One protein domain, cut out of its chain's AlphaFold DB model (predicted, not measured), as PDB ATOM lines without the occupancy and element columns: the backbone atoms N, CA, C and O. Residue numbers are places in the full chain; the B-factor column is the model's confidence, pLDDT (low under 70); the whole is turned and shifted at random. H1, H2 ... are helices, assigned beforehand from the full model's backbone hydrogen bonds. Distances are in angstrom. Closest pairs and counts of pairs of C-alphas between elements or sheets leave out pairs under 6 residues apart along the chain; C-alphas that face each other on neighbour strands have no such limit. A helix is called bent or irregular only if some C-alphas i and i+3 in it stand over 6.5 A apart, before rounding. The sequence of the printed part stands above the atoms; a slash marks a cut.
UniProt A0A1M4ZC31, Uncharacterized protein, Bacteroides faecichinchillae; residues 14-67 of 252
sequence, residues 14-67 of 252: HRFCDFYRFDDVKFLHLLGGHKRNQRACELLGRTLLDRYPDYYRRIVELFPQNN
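AT A GLANCE: This is residues 14 to 67 of the 252 residues of an uncharacterized protein of Bacteroides faecichinchillae (UniProt A0A1M4ZC31). The longest helix, H2, stands in the middle, and the shorter H3 folds back from its end to make an open V with it. On the other side of H2 packs the short, irregular H1, and the long unnamed stretch of residues 25 to 37 leads from the end of H1 back to the beginning of H2. Residues 61 to 67, of which 61 belongs to H3, stand free and stick out as a tail. The printed part has 54 residues with three named helices, H1, H2 and H3 in that order along the chain, and no named strand; its class is all helix. The whole is only just compact, close to loose, with a radius of gyration of the C-alphas of 11.8 A and spans of 33 by 24 by 14 A.

IN THESE COORDINATES: H2, residues 38 to 51, runs 20.1 A from C-alpha 38 at (234.983, 234.563, 235.515) to C-alpha 51 at (243.089, 248.555, 223.595). H3, residues 53 to 61, is 12.2 A long and ends with C-alpha 61 at (252.092, 243.505, 237.677). H1, residues 19 to 24, begins with C-alpha 19 at (232.639, 243.828, 226.427) and is 9.7 A long. H1 is irregular: C-alphas 20 and 23 are 8.1 A apart, and its line is a rough one.

HOW THE PARTS SIT: H2 touches both other helices. H2 touches H3 with residues 45 to 49 alone, and the closest C-alphas are those of Leu 49 and Tyr 56, 5.3 A apart. These two helices run opposite ways at a steep tilt of 47 degrees. H1 touches H2, and the closest C-alphas are those of Phe 19 and Leu 43, 6.2 A apart. H1 and H2 run the same way at a steep tilt of 44 degrees. H1 and H3 are apart. In H2 and H3 every O i to N i+4 pair is within hydrogen-bond range; in H1 0 of 2 such pairs are, while 2 of its 3 O i to N i+3 pairs are within range.

THE WHOLE: The two C-alphas farthest apart are those of Asp 24 and Gln 65, at 34.3 A, and the C-alphas of His 14 and Asn 67, the first and last printed, are 30.9 A apart. The printed part has no cut. The link from H1 to H2 is long, with 13 residues, whose C-alphas lie 8 to 15 A from the mean of the C-alphas. The link from H2 to H3 is tight, with 1 residue, Tyr 52. The mean pLDDT of the printed part is 80.4, and 10 residues are under 70, residues 14 to 17 and residues 31 to 36.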
ATOM      1  N   HIS A  14     221.641 242.968 228.166       52.69
ATOM      2  CA  HIS A  14     222.366 243.596 227.050       52.69
ATOM      3  C   HIS A  14     222.968 244.981 227.356       52.69
ATOM      4  O   HIS A  14     223.671 245.547 226.521       52.69
ATOM      5  N   ARG A  15     222.687 245.554 228.533       54.69
ATOM      6  CA  ARG A  15     223.274 246.811 229.032       54.69
ATOM      7  C   ARG A  15     224.275 246.574 230.171       54.69
ATOM      8  O   ARG A  15     224.744 247.529 230.789       54.69
ATOM      9  N   PHE A  16     224.602 245.316 230.466       59.53
ATOM     10  CA  PHE A  16     225.357 244.904 231.646       59.53
ATOM     11  C   PHE A  16     226.717 244.313 231.252       59.53
ATOM     12  O   PHE A  16     226.790 243.178 230.802       59.53
ATOM     13  N   CYS A  17     227.808 245.063 231.472       65.25
ATOM     14  CA  CYS A  17     229.190 244.557 231.361       65.25
ATOM     15  C   CYS A  17     229.489 243.806 230.037       65.25
ATOM     16  O   CYS A  17     230.210 242.808 230.024       65.25
ATOM     17  N   ASP A  18     228.892 244.259 228.929       75.19
ATOM     18  CA  ASP A  18     229.021 243.619 227.620       75.19
ATOM     19  C   ASP A  18     230.248 244.157 226.877       75.19
ATOM     20  O   ASP A  18     230.192 245.143 226.140       75.19
ATOM     21  N   PHE A  19     231.379 243.491 227.088       78.94
ATOM     22  CA  PHE A  19     232.639 243.828 226.427       78.94
ATOM     23  C   PHE A  19     232.621 243.610 224.910       78.94
ATOM     24  O   PHE A  19     233.480 244.162 224.228       78.94
ATOM     25  N   TYR A  20     231.651 242.873 224.350       78.69
ATOM     26  CA  TYR A  20     231.522 242.761 222.891       78.69
ATOM     27  C   TYR A  20     231.088 244.082 222.250       78.69
ATOM     28  O   TYR A  20     231.308 244.288 221.062       78.69
ATOM     29  N   ARG A  21     230.498 244.983 223.041       77.69
ATOM     30  CA  ARG A  21     230.013 246.297 222.610       77.69
ATOM     31  C   ARG A  21     230.857 247.439 223.156       77.69
ATOM     32  O   ARG A  21     230.361 248.553 223.286       77.69
ATOM     33  N   PHE A  22     232.113 247.163 223.504       80.19
ATOM     34  CA  PHE A  22     233.015 248.144 224.106       80.19
ATOM     35  C   PHE A  22     233.089 249.451 223.299       80.19
ATOM     36  O   PHE A  22     233.038 250.525 223.888       80.19
ATOM     37  N   ASP A  23     233.128 249.359 221.967       79.88
ATOM     38  CA  ASP A  23     233.193 250.523 221.073       79.88
ATOM     39  C   ASP A  23     231.847 251.273 220.938       79.88
ATOM     40  O   ASP A  23     231.826 252.452 220.586       79.88
ATOM     41  N   ASP A  24     230.720 250.625 221.251       81.06
ATOM     42  CA  ASP A  24     229.374 251.193 221.086       81.06
ATOM     43  C   ASP A  24     228.913 252.012 222.302       81.06
ATOM     44  O   ASP A  24     227.887 252.702 222.246       81.06
ATOM     45  N   VAL A  25     229.602 251.892 223.440       76.44
ATOM     46  CA  VAL A  25     229.155 252.445 224.723       76.44
ATOM     47  C   VAL A  25     230.201 253.369 225.328       76.44
ATOM     48  O   VAL A  25     231.383 253.059 225.389       76.44
ATOM     49  N   LYS A  26     229.759 254.521 225.848       75.75
ATOM     50  CA  LYS A  26     230.668 255.491 226.488       75.75
ATOM     51  C   LYS A  26     231.227 255.001 227.826       75.75
ATOM     52  O   LYS A  26     232.322 255.400 228.205       75.75
ATOM     53  N   PHE A  27     230.470 254.178 228.554       72.62
ATOM     54  CA  PHE A  27     230.851 253.671 229.871       72.62
ATOM     55  C   PHE A  27     230.357 252.238 230.067       72.62
ATOM     56  O   PHE A  27     229.195 251.934 229.790       72.62
ATOM     57  N   LEU A  28     231.223 251.383 230.613       75.75
ATOM     58  CA  LEU A  28     230.866 250.048 231.082       75.75
ATOM     59  C   LEU A  28     230.765 250.035 232.604       75.75
ATOM     60  O   LEU A  28     231.678 250.443 233.318       75.75
ATOM     61  N   HIS A  29     229.645 249.531 233.109       73.69
ATOM     62  CA  HIS A  29     229.403 249.471 234.543       73.69
ATOM     63  C   HIS A  29     229.937 248.156 235.134       73.69
ATOM     64  O   HIS A  29     229.280 247.120 235.023       73.69
ATOM     65  N   LEU A  30     231.095 248.214 235.804       72.25
ATOM     66  CA  LEU A  30     231.839 247.049 236.322       72.25
ATOM     67  C   LEU A  30     231.489 246.633 237.766       72.25
ATOM     68  O   LEU A  30     231.959 245.599 238.233       72.25
ATOM     69  N   LEU A  31     230.669 247.409 238.481       68.19
ATOM     70  CA  LEU A  31     230.324 247.159 239.886       68.19
ATOM     71  C   LEU A  31     228.953 246.472 240.013       68.19
ATOM     72  O   LEU A  31     228.013 246.810 239.290       68.19
ATOM     73  N   GLY A  32     228.849 245.478 240.904       66.88
ATOM     74  CA  GLY A  32     227.612 244.736 241.197       66.88
ATOM     75  C   GLY A  32     227.826 243.223 241.360       66.88
ATOM     76  O   GLY A  32     228.643 242.623 240.662       66.88
ATOM     77  N   GLY A  33     227.080 242.591 242.274       62.81
ATOM     78  CA  GLY A  33     227.271 241.182 242.664       62.81
ATOM     79  C   GLY A  33     227.148 240.176 241.512       62.81
ATOM     80  O   GLY A  33     227.919 239.224 241.441       62.81
ATOM     81  N   HIS A  34     226.266 240.437 240.544       63.59
ATOM     82  CA  HIS A  34     226.067 239.576 239.368       63.59
ATOM     83  C   HIS A  34     227.174 239.693 238.300       63.59
ATOM     84  O   HIS A  34     227.208 238.908 237.351       63.59
ATOM     85  N   LYS A  35     228.094 240.660 238.434       67.81
ATOM     86  CA  LYS A  35     229.130 240.966 237.429       67.81
ATOM     87  C   LYS A  35     230.501 240.396 237.767       67.81
ATOM     88  O   LYS A  35     231.358 240.317 236.890       67.81
ATOM     89  N   ARG A  36     230.709 239.953 239.010       69.19
ATOM     90  CA  ARG A  36     231.931 239.265 239.443       69.19
ATOM     91  C   ARG A  36     231.879 237.787 239.037       69.19
ATOM     92  O   ARG A  36     231.859 236.901 239.884       69.19
ATOM     93  N   ASN A  37     231.825 237.529 237.733       77.56
ATOM     94  CA  ASN A  37     231.937 236.184 237.174       77.56
ATOM     95  C   ASN A  37     233.206 236.065 236.319       77.56
ATOM     96  O   ASN A  37     233.699 237.055 235.778       77.56
ATOM     97  N   GLN A  38     233.723 234.841 236.203       80.94
ATOM     98  CA  GLN A  38     234.983 234.563 235.515       80.94
ATOM     99  C   GLN A  38     234.992 235.102 234.077       80.94
ATOM    100  O   GLN A  38     235.946 235.762 233.675       80.94
ATOM    101  N   ARG A  39     233.897 234.905 233.336       82.00
ATOM    102  CA  ARG A  39     233.777 235.341 231.940       82.00
ATOM    103  C   ARG A  39     233.906 236.861 231.790       82.00
ATOM    104  O   ARG A  39     234.613 237.320 230.901       82.00
ATOM    105  N   ALA A  40     233.247 237.643 232.645       82.06
ATOM    106  CA  ALA A  40     233.337 239.101 232.615       82.06
ATOM    107  C   ALA A  40     234.751 239.595 232.974       82.06
ATOM    108  O   ALA A  40     235.266 240.494 232.313       82.06
ATOM    109  N   CYS A  41     235.406 238.981 233.966       82.81
ATOM    110  CA  CYS A  41     236.795 239.296 234.317       82.81
ATOM    111  C   CYS A  41     237.773 238.975 233.174       82.81
ATOM    112  O   CYS A  41     238.663 239.774 232.884       82.81
ATOM    113  N   GLU A  42     237.597 237.839 232.494       87.56
ATOM    114  CA  GLU A  42     238.414 237.458 231.338       87.56
ATOM    115  C   GLU A  42     238.216 238.409 230.151       87.56
ATOM    116  O   GLU A  42     239.192 238.840 229.537       87.56
ATOM    117  N   LEU A  43     236.968 238.773 229.837       88.19
ATOM    118  CA  LEU A  43     236.661 239.707 228.750       88.19
ATOM    119  C   LEU A  43     237.187 241.120 229.030       88.19
ATOM    120  O   LEU A  43     237.734 241.747 228.121       88.19
ATOM    121  N   LEU A  44     237.104 241.594 230.278       88.00
ATOM    122  CA  LEU A  44     237.754 242.835 230.705       88.00
ATOM    123  C   LEU A  44     239.261 242.777 230.446       88.00
ATOM    124  O   LEU A  44     239.812 243.686 229.832       88.00
ATOM    125  N   GLY A  45     239.914 241.696 230.883       89.75
ATOM    126  CA  GLY A  45     241.348 241.493 230.681       89.75
ATOM    127  C   GLY A  45     241.739 241.516 229.202       89.75
ATOM    128  O   GLY A  45     242.666 242.228 228.830       89.75
ATOM    129  N   ARG A  46     240.989 240.811 228.343       90.75
ATOM    130  CA  ARG A  46     241.213 240.808 226.885       90.75
ATOM    131  C   ARG A  46     241.030 242.190 226.265       90.75
ATOM    132  O   ARG A  46     241.863 242.604 225.470       90.75
ATOM    133  N   THR A  47     239.976 242.905 226.654       90.25
ATOM    134  CA  THR A  47     239.685 244.255 226.146       90.25
ATOM    135  C   THR A  47     240.777 245.246 226.549       90.25
ATOM    136  O   THR A  47     241.239 246.034 225.728       90.25
ATOM    137  N   LEU A  48     241.236 245.181 227.804       91.12
ATOM    138  CA  LEU A  48     242.348 245.994 228.292       91.12
ATOM    139  C   LEU A  48     243.650 245.662 227.565       91.12
ATOM    140  O   LEU A  48     244.375 246.579 227.205       91.12
ATOM    141  N   LEU A  49     243.949 244.384 227.330       93.00
ATOM    142  CA  LEU A  49     245.160 243.987 226.614       93.00
ATOM    143  C   LEU A  49     245.156 244.462 225.152       93.00
ATOM    144  O   LEU A  49     246.188 244.923 224.676       93.00
ATOM    145  N   ASP A  50     244.013 244.376 224.465       92.75
ATOM    146  CA  ASP A  50     243.844 244.811 223.070       92.75
ATOM    147  C   ASP A  50     243.951 246.337 222.915       92.75
ATOM    148  O   ASP A  50     244.696 246.838 222.076       92.75
ATOM    149  N   ARG A  51     243.230 247.096 223.754       89.69
ATOM    150  CA  ARG A  51     243.089 248.555 223.595       89.69
ATOM    151  C   ARG A  51     244.078 249.376 224.409       89.69
ATOM    152  O   ARG A  51     244.420 250.489 224.019       89.69
ATOM    153  N   TYR A  52     244.525 248.846 225.541       93.00
ATOM    154  CA  TYR A  52     245.326 249.557 226.535       93.00
ATOM    155  C   TYR A  52     246.421 248.647 227.124       93.00
ATOM    156  O   TYR A  52     246.461 248.435 228.344       93.00
ATOM    157  N   PRO A  53     247.330 248.103 226.289       92.44
ATOM    158  CA  PRO A  53     248.288 247.074 226.702       92.44
ATOM    159  C   PRO A  53     249.177 247.507 227.877       92.44
ATOM    160  O   PRO A  53     249.467 246.697 228.759       92.44
ATOM    161  N   ASP A  54     249.551 248.786 227.948       93.69
ATOM    162  CA  ASP A  54     250.349 249.328 229.053       93.69
ATOM    163  C   ASP A  54     249.583 249.334 230.382       93.69
ATOM    164  O   ASP A  54     250.144 249.015 231.432       93.69
ATOM    165  N   TYR A  55     248.286 249.657 230.352       92.44
ATOM    166  CA  TYR A  55     247.435 249.609 231.542       92.44
ATOM    167  C   TYR A  55     247.193 248.170 231.977       92.44
ATOM    168  O   TYR A  55     247.298 247.876 233.166       92.44
ATOM    169  N   TYR A  56     246.930 247.268 231.027       92.81
ATOM    170  CA  TYR A  56     246.826 245.841 231.313       92.81
ATOM    171  C   TYR A  56     248.093 245.325 232.003       92.81
ATOM    172  O   TYR A  56     248.000 244.702 233.060       92.81
ATOM    173  N   ARG A  57     249.276 245.645 231.458       89.00
ATOM    174  CA  ARG A  57     250.562 245.242 232.038       89.00
ATOM    175  C   ARG A  57     250.705 245.737 233.477       89.00
ATOM    176  O   ARG A  57     250.919 244.916 234.363       89.00
ATOM    177  N   ARG A  58     250.491 247.035 233.723       90.81
ATOM    178  CA  ARG A  58     250.559 247.618 235.075       90.81
ATOM    179  C   ARG A  58     249.586 246.946 236.043       90.81
ATOM    180  O   ARG A  58     249.955 246.667 237.174       90.81
ATOM    181  N   ILE A  59     248.353 246.666 235.614       89.38
ATOM    182  CA  ILE A  59     247.347 245.996 236.454       89.38
ATOM    183  C   ILE A  59     247.805 244.585 236.826       89.38
ATOM    184  O   ILE A  59     247.716 244.197 237.985       89.38
ATOM    185  N   VAL A  60     248.300 243.811 235.861       89.00
ATOM    186  CA  VAL A  60     248.739 242.430 236.088       89.00
ATOM    187  C   VAL A  60     249.983 242.373 236.986       89.00
ATOM    188  O   VAL A  60     250.064 241.508 237.861       89.00
ATOM    189  N   GLU A  61     250.901 243.331 236.832       87.12
ATOM    190  CA  GLU A  61     252.092 243.505 237.677       87.12
ATOM    191  C   GLU A  61     251.757 243.845 239.139       87.12
ATOM    192  O   GLU A  61     252.525 243.488 240.030       87.12
ATOM    193  N   LEU A  62     250.598 244.459 239.423       89.38
ATOM    194  CA  LEU A  62     250.143 244.729 240.798       89.38
ATOM    195  C   LEU A  62     249.719 243.464 241.566       89.38
ATOM    196  O   LEU A  62     249.607 243.508 242.791       89.38
ATOM    197  N   PHE A  63     249.480 242.341 240.878       86.00
ATOM    198  CA  PHE A  63     249.018 241.089 241.492       86.00
ATOM    199  C   PHE A  63     249.939 239.900 241.152       86.00
ATOM    200  O   PHE A  63     249.484 238.923 240.541       86.00
ATOM    201  N   PRO A  64     251.228 239.936 241.537       80.62
ATOM    202  CA  PRO A  64     252.205 238.899 241.193       80.62
ATOM    203  C   PRO A  64     251.826 237.502 241.717       80.62
ATOM    204  O   PRO A  64     252.079 236.502 241.050       80.62
ATOM    205  N   GLN A  65     251.137 237.420 242.858       78.81
ATOM    206  CA  GLN A  65     250.621 236.182 243.453       78.81
ATOM    207  C   GLN A  65     249.592 235.460 242.571       78.81
ATOM    208  O   GLN A  65     249.542 234.229 242.556       78.81
ATOM    209  N   ASN A  66     248.806 236.218 241.803       80.00
ATOM    210  CA  ASN A  66     247.808 235.680 240.876       80.00
ATOM    211  C   ASN A  66     248.406 235.419 239.486       80.00
ATOM    212  O   ASN A  66     247.840 234.668 238.698       80.00
ATOM    213  N   ASN A  67     249.572 236.003 239.198       82.44
ATOM    214  CA  ASN A  67     250.255 235.946 237.911       82.44
ATOM    215  C   ASN A  67     251.668 235.386 238.086       82.44
ATOM    216  O   ASN A  67     252.647 236.012 237.684       82.44
TER     217      ASN A  67